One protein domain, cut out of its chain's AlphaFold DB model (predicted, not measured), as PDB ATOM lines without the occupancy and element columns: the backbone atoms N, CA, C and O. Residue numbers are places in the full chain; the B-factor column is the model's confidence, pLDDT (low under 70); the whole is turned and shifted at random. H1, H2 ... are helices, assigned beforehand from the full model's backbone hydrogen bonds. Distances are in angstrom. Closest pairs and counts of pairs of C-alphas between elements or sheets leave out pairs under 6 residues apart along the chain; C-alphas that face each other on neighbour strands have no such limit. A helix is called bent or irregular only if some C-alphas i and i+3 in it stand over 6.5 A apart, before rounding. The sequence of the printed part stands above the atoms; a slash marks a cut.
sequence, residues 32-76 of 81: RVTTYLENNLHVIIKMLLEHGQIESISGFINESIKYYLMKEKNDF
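This is residues 32 to 76 of the 81 residues of an uncharacterized protein of Lysinibacillus endophyticus (UniProt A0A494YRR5). One long helix, H2, sticks out from the side of a shorter helix, H1, as the long arm of a lopsided L, with H2's first end beside H1's later half. The first residues make a tail, and residues 32 to 41 and 62 to 76 stand free. The printed part has 45 residues, with two named helices in the order H1, H2 and no named strand, and is all helix. It is loose and elongated, with a radius of gyration of the C-alphas of 12.3 A and spans of 36 by 22 by 21 A.

H2, residues 57 to 75, and H1, residues 39 to 50, only just touch, with 3 pairs of C-alphas within 8 A. H2 touches H1 with residue 57 alone, and H1 touches H2 with residues 45 to 49 alone; the closest C-alphas of the two helices, those of Ile 45 and Ile 57, are 6.8 A apart. The helices run opposite ways at a steep tilt of 68 degrees, only just short of about perpendicular. Every O i to N i+4 pair is within hydrogen-bond range in H1, and 13 of 15 in H2.

H2 is 27.8 A long, from C-alpha 57 at (33.542, 193.909, -15.516) to C-alpha 75 at (52.107, 177.690, -2.647). It is irregular, but only just: C-alphas 71 and 74 are 6.6 A apart. H1 is 16.6 A long and begins at C-alpha 39 at (30.776, 201.577, -4.003).

The C-alphas farthest apart, of Glu 50 and Asp 75, are 36.1 A apart. The printed part has no cut, and the link from H1 to H2 is short, with 6 residues. The mean pLDDT of the printed part is 91.2, and residues 73 to 76 are under 70.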
ATOM      1  N   ARG A  32      27.713 181.418 -12.276       91.44
ATOM      2  CA  ARG A  32      27.153 182.727 -11.908       91.44
ATOM      3  C   ARG A  32      27.294 182.941 -10.402       91.44
ATOM      4  O   ARG A  32      26.677 182.227  -9.620       91.44
ATOM      5  N   VAL A  33      28.029 183.978 -10.018       90.94
ATOM      6  CA  VAL A  33      28.164 184.430  -8.629       90.94
ATOM      7  C   VAL A  33      27.524 185.811  -8.498       90.94
ATOM      8  O   VAL A  33      27.725 186.669  -9.355       90.94
ATOM      9  N   THR A  34      26.727 186.024  -7.448       94.88
ATOM     10  CA  THR A  34      26.170 187.343  -7.102       94.88
ATOM     11  C   THR A  34      26.794 187.782  -5.787       94.88
ATOM     12  O   THR A  34      26.743 187.036  -4.815       94.88
ATOM     13  N   THR A  35      27.406 188.962  -5.767       94.00
ATOM     14  CA  THR A  35      28.096 189.497  -4.590       94.00
ATOM     15  C   THR A  35      28.010 191.020  -4.566       94.00
ATOM     16  O   THR A  35      27.554 191.637  -5.532       94.00
ATOM     17  N   TYR A  36      28.462 191.615  -3.469       95.44
ATOM     18  CA  TYR A  36      28.582 193.057  -3.307       95.44
ATOM     19  C   TYR A  36      30.034 193.494  -3.516       95.44
ATOM     20  O   TYR A  36      30.964 192.827  -3.066       95.44
ATOM     21  N   LEU A  37      30.212 194.626  -4.192       94.62
ATOM     22  CA  LEU A  37      31.474 195.359  -4.259       94.62
ATOM     23  C   LEU A  37      31.308 196.667  -3.495       94.62
ATOM     24  O   LEU A  37      30.214 197.232  -3.464       94.62
ATOM     25  N   GLU A  38      32.394 197.167  -2.914       97.62
ATOM     26  CA  GLU A  38      32.389 198.511  -2.345       97.62
ATOM     27  C   GLU A  38      32.039 199.549  -3.427       97.62
ATOM     28  O   GLU A  38      32.417 199.416  -4.598       97.62
ATOM     29  N   ASN A  39      31.301 200.596  -3.048       96.62
ATOM     30  CA  ASN A  39      30.776 201.577  -4.003       96.62
ATOM     31  C   ASN A  39      31.888 202.289  -4.792       96.62
ATOM     32  O   ASN A  39      31.766 202.469  -6.002       96.62
ATOM     33  N   ASN A  40      32.978 202.661  -4.122       97.25
ATOM     34  CA  ASN A  40      34.187 203.224  -4.736       97.25
ATOM     35  C   ASN A  40      34.787 202.271  -5.784       97.25
ATOM     36  O   ASN A  40      35.071 202.707  -6.898       97.25
ATOM     37  N   LEU A  41      34.927 200.979  -5.471       96.25
ATOM     38  CA  LEU A  41      35.462 199.985  -6.405       96.25
ATOM     39  C   LEU A  41      34.559 199.826  -7.624       96.25
ATOM     40  O   LEU A  41      35.040 199.824  -8.755       96.25
ATOM     41  N   HIS A  42      33.245 199.752  -7.416       95.44
ATOM     42  CA  HIS A  42      32.292 199.654  -8.516       95.44
ATOM     43  C   HIS A  42      32.343 200.881  -9.446       95.44
ATOM     44  O   HIS A  42      32.304 200.719 -10.667       95.44
ATOM     45  N   VAL A  43      32.476 202.094  -8.894       97.38
ATOM     46  CA  VAL A  43      32.639 203.327  -9.687       97.38
ATOM     47  C   VAL A  43      33.936 203.297 -10.493       97.38
ATOM     48  O   VAL A  43      33.901 203.546 -11.697       97.38
ATOM     49  N   ILE A  44      35.058 202.930  -9.870       97.25
ATOM     50  CA  ILE A  44      36.355 202.832 -10.555       97.25
ATOM     51  C   ILE A  44      36.279 201.831 -11.713       97.25
ATOM     52  O   ILE A  44      36.672 202.151 -12.832       97.25
ATOM     53  N   ILE A  45      35.724 200.641 -11.476       96.81
ATOM     54  CA  ILE A  45      35.596 199.601 -12.504       96.81
ATOM     55  C   ILE A  45      34.721 200.076 -13.674       96.81
ATOM     56  O   ILE A  45      35.037 199.790 -14.829       96.81
ATOM     57  N   LYS A  46      33.649 200.831 -13.406       97.31
ATOM     58  CA  LYS A  46      32.833 201.436 -14.468       97.31
ATOM     59  C   LYS A  46      33.616 202.447 -15.299       97.31
ATOM     60  O   LYS A  46      33.557 202.372 -16.519       97.31
ATOM     61  N   MET A  47      34.386 203.330 -14.663       98.00
ATOM     62  CA  MET A  47      35.224 204.293 -15.388       98.00
ATOM     63  C   MET A  47      36.264 203.590 -16.270       98.00
ATOM     64  O   MET A  47      36.478 203.989 -17.411       98.00
ATOM     65  N   LEU A  48      36.876 202.505 -15.776       97.81
ATOM     66  CA  LEU A  48      37.810 201.691 -16.564       97.81
ATOM     67  C   LEU A  48      37.142 201.093 -17.811       97.81
ATOM     68  O   LEU A  48      37.758 201.046 -18.876       97.81
ATOM     69  N   LEU A  49      35.889 200.642 -17.685       97.56
ATOM     70  CA  LEU A  49      35.112 200.120 -18.809       97.56
ATOM     71  C   LEU A  49      34.784 201.228 -19.821       97.56
ATOM     72  O   LEU A  49      34.975 201.038 -21.018       97.56
ATOM     73  N   GLU A  50      34.329 202.389 -19.346       97.81
ATOM     74  CA  GLU A  50      33.969 203.541 -20.187       97.81
ATOM     75  C   GLU A  50      35.166 204.097 -20.970       97.81
ATOM     76  O   GLU A  50      35.015 204.520 -22.115       97.81
ATOM     77  N   HIS A  51      36.368 204.042 -20.392       97.69
ATOM     78  CA  HIS A  51      37.610 204.444 -21.057       97.69
ATOM     79  C   HIS A  51      38.232 203.347 -21.939       97.69
ATOM     80  O   HIS A  51      39.309 203.556 -22.497       97.69
ATOM     81  N   GLY A  52      37.599 202.174 -22.061       96.75
ATOM     82  CA  GLY A  52      38.109 201.066 -22.875       96.75
ATOM     83  C   GLY A  52      39.380 200.410 -22.324       96.75
ATOM     84  O   GLY A  52      40.100 199.749 -23.068       96.75
ATOM     85  N   GLN A  53      39.677 200.588 -21.032       97.19
ATOM     86  CA  GLN A  53      40.843 199.977 -20.379       97.19
ATOM     87  C   GLN A  53      40.596 198.512 -20.000       97.19
ATOM     88  O   GLN A  53      41.546 197.756 -19.807       97.19
ATOM     89  N   ILE A  54      39.326 198.115 -19.884       97.62
ATOM     90  CA  ILE A  54      38.897 196.733 -19.672       97.62
ATOM     91  C   ILE A  54      37.776 196.389 -20.651       97.62
ATOM     92  O   ILE A  54      36.953 197.235 -20.984       97.62
ATOM     93  N   GLU A  55      37.714 195.133 -21.081       96.31
ATOM     94  CA  GLU A  55      36.682 194.670 -22.021       96.31
ATOM     95  C   GLU A  55      35.340 194.396 -21.330       96.31
ATOM     96  O   GLU A  55      34.270 194.570 -21.909       96.31
ATOM     97  N   SER A  56      35.381 193.928 -20.079       96.50
ATOM     98  CA  SER A  56      34.189 193.641 -19.284       96.50
ATOM     99  C   SER A  56      34.490 193.643 -17.788       96.50
ATOM    100  O   SER A  56      35.586 193.285 -17.354       96.50
ATOM    101  N   ILE A  57      33.474 193.971 -16.986       94.62
ATOM    102  CA  ILE A  57      33.542 193.909 -15.516       94.62
ATOM    103  C   ILE A  57      33.830 192.478 -15.043       94.62
ATOM    104  O   ILE A  57      34.683 192.267 -14.186       94.62
ATOM    105  N   SER A  58      33.156 191.478 -15.624       94.50
ATOM    106  CA  SER A  58      33.370 190.067 -15.284       94.50
ATOM    107  C   SER A  58      34.782 189.595 -15.622       94.50
ATOM    108  O   SER A  58      35.386 188.882 -14.824       94.50
ATOM    109  N   GLY A  59      35.319 190.003 -16.776       94.62
ATOM    110  CA  GLY A  59      36.691 189.684 -17.170       94.62
ATOM    111  C   GLY A  59      37.700 190.294 -16.205       94.62
ATOM    112  O   GLY A  59      38.553 189.582 -15.686       94.62
ATOM    113  N   PHE A  60      37.534 191.577 -15.875       96.31
ATOM    114  CA  PHE A  60      38.399 192.265 -14.919       96.31
ATOM    115  C   PHE A  60      38.399 191.599 -13.535       96.31
ATOM    116  O   PHE A  60      39.465 191.375 -12.960       96.31
ATOM    117  N   ILE A  61      37.224 191.235 -13.010       95.12
ATOM    118  CA  ILE A  61      37.109 190.537 -11.721       95.12
ATOM    119  C   ILE A  61      37.793 189.165 -11.784       95.12
ATOM    120  O   ILE A  61      38.573 188.836 -10.891       95.12
ATOM    121  N   ASN A  62      37.557 188.384 -12.843       93.81
ATOM    122  CA  ASN A  62      38.177 187.067 -13.006       93.81
ATOM    123  C   ASN A  62      39.706 187.153 -13.075       93.81
ATOM    124  O   ASN A  62      40.382 186.391 -12.386       93.81
ATOM    125  N   GLU A  63      40.258 188.077 -13.865       94.75
ATOM    126  CA  GLU A  63      41.709 188.274 -13.957       94.75
ATOM    127  C   GLU A  63      42.303 188.793 -12.645       94.75
ATOM    128  O   GLU A  63      43.362 188.331 -12.234       94.75
ATOM    129  N   SER A  64      41.595 189.668 -11.926       94.31
ATOM    130  CA  SER A  64      42.032 190.142 -10.605       94.31
ATOM    131  C   SER A  64      42.109 189.001  -9.585       94.31
ATOM    132  O   SER A  64      43.085 188.897  -8.842       94.31
ATOM    133  N   ILE A  65      41.112 188.108  -9.575       93.38
ATOM    134  CA  ILE A  65      41.105 186.917  -8.714       93.38
ATOM    135  C   ILE A  65      42.219 185.954  -9.130       93.38
ATOM    136  O   ILE A  65      42.959 185.488  -8.267       93.38
ATOM    137  N   LYS A  66      42.385 185.673 -10.430       93.12
ATOM    138  CA  LYS A  66      43.486 184.831 -10.931       93.12
ATOM    139  C   LYS A  66      44.840 185.399 -10.543       93.12
ATOM    140  O   LYS A  66      45.678 184.641 -10.079       93.12
ATOM    141  N   TYR A  67      45.042 186.704 -10.704       93.25
ATOM    142  CA  TYR A  67      46.278 187.382 -10.339       93.25
ATOM    143  C   TYR A  67      46.558 187.257  -8.842       93.25
ATOM    144  O   TYR A  67      47.661 186.870  -8.462       93.25
ATOM    145  N   TYR A  68      45.556 187.527  -7.996       92.88
ATOM    146  CA  TYR A  68      45.680 187.345  -6.551       92.88
ATOM    147  C   TYR A  68      46.044 185.900  -6.214       92.88
ATOM    148  O   TYR A  68      47.034 185.662  -5.533       92.88
ATOM    149  N   LEU A  69      45.305 184.933  -6.763       88.50
ATOM    150  CA  LEU A  69      45.606 183.523  -6.562       88.50
ATOM    151  C   LEU A  69      47.022 183.207  -7.039       88.50
ATOM    152  O   LEU A  69      47.787 182.694  -6.253       88.50
ATOM    153  N   MET A  70      47.433 183.564  -8.256       88.38
ATOM    154  CA  MET A  70      48.791 183.320  -8.769       88.38
ATOM    155  C   MET A  70      49.888 183.907  -7.876       88.38
ATOM    156  O   MET A  70      50.907 183.258  -7.661       88.38
ATOM    157  N   LYS A  71      49.665 185.107  -7.338       86.62
ATOM    158  CA  LYS A  71      50.581 185.766  -6.407       86.62
ATOM    159  C   LYS A  71      50.713 184.994  -5.091       86.62
ATOM    160  O   LYS A  71      51.825 184.839  -4.597       86.62
ATOM    161  N   GLU A  72      49.605 184.486  -4.562       82.44
ATOM    162  CA  GLU A  72      49.592 183.617  -3.376       82.44
ATOM    163  C   GLU A  72      50.073 182.181  -3.712       82.44
ATOM    164  O   GLU A  72      50.623 181.476  -2.872       82.44
ATOM    165  N   LYS A  73      49.939 181.745  -4.973       58.75
ATOM    166  CA  LYS A  73      50.269 180.410  -5.504       58.75
ATOM    167  C   LYS A  73      51.757 180.192  -5.827       58.75
ATOM    168  O   LYS A  73      52.074 179.205  -6.490       58.75
ATOM    169  N   ASN A  74      52.677 180.956  -5.232       54.94
ATOM    170  CA  ASN A  74      53.959 180.331  -4.862       54.94
ATOM    171  C   ASN A  74      53.746 179.102  -3.934       54.94
ATOM    172  O   ASN A  74      54.672 178.314  -3.795       54.94
ATOM    173  N   ASP A  75      52.526 178.883  -3.408       54.91
ATOM    174  CA  ASP A  75      52.107 177.690  -2.647       54.91
ATOM    175  C   ASP A  75      51.044 176.776  -3.313       54.91
ATOM    176  O   ASP A  75      50.558 175.842  -2.680       54.91
ATOM    177  N   PHE A  76      50.666 176.960  -4.587       52.34
ATOM    178  CA  PHE A  76      49.873 175.931  -5.294       52.34
ATOM    179  C   PHE A  76      50.531 175.558  -6.621       52.34
ATOM    180  O   PHE A  76      49.967 175.746  -7.707       52.34
TER     181      PHE A  76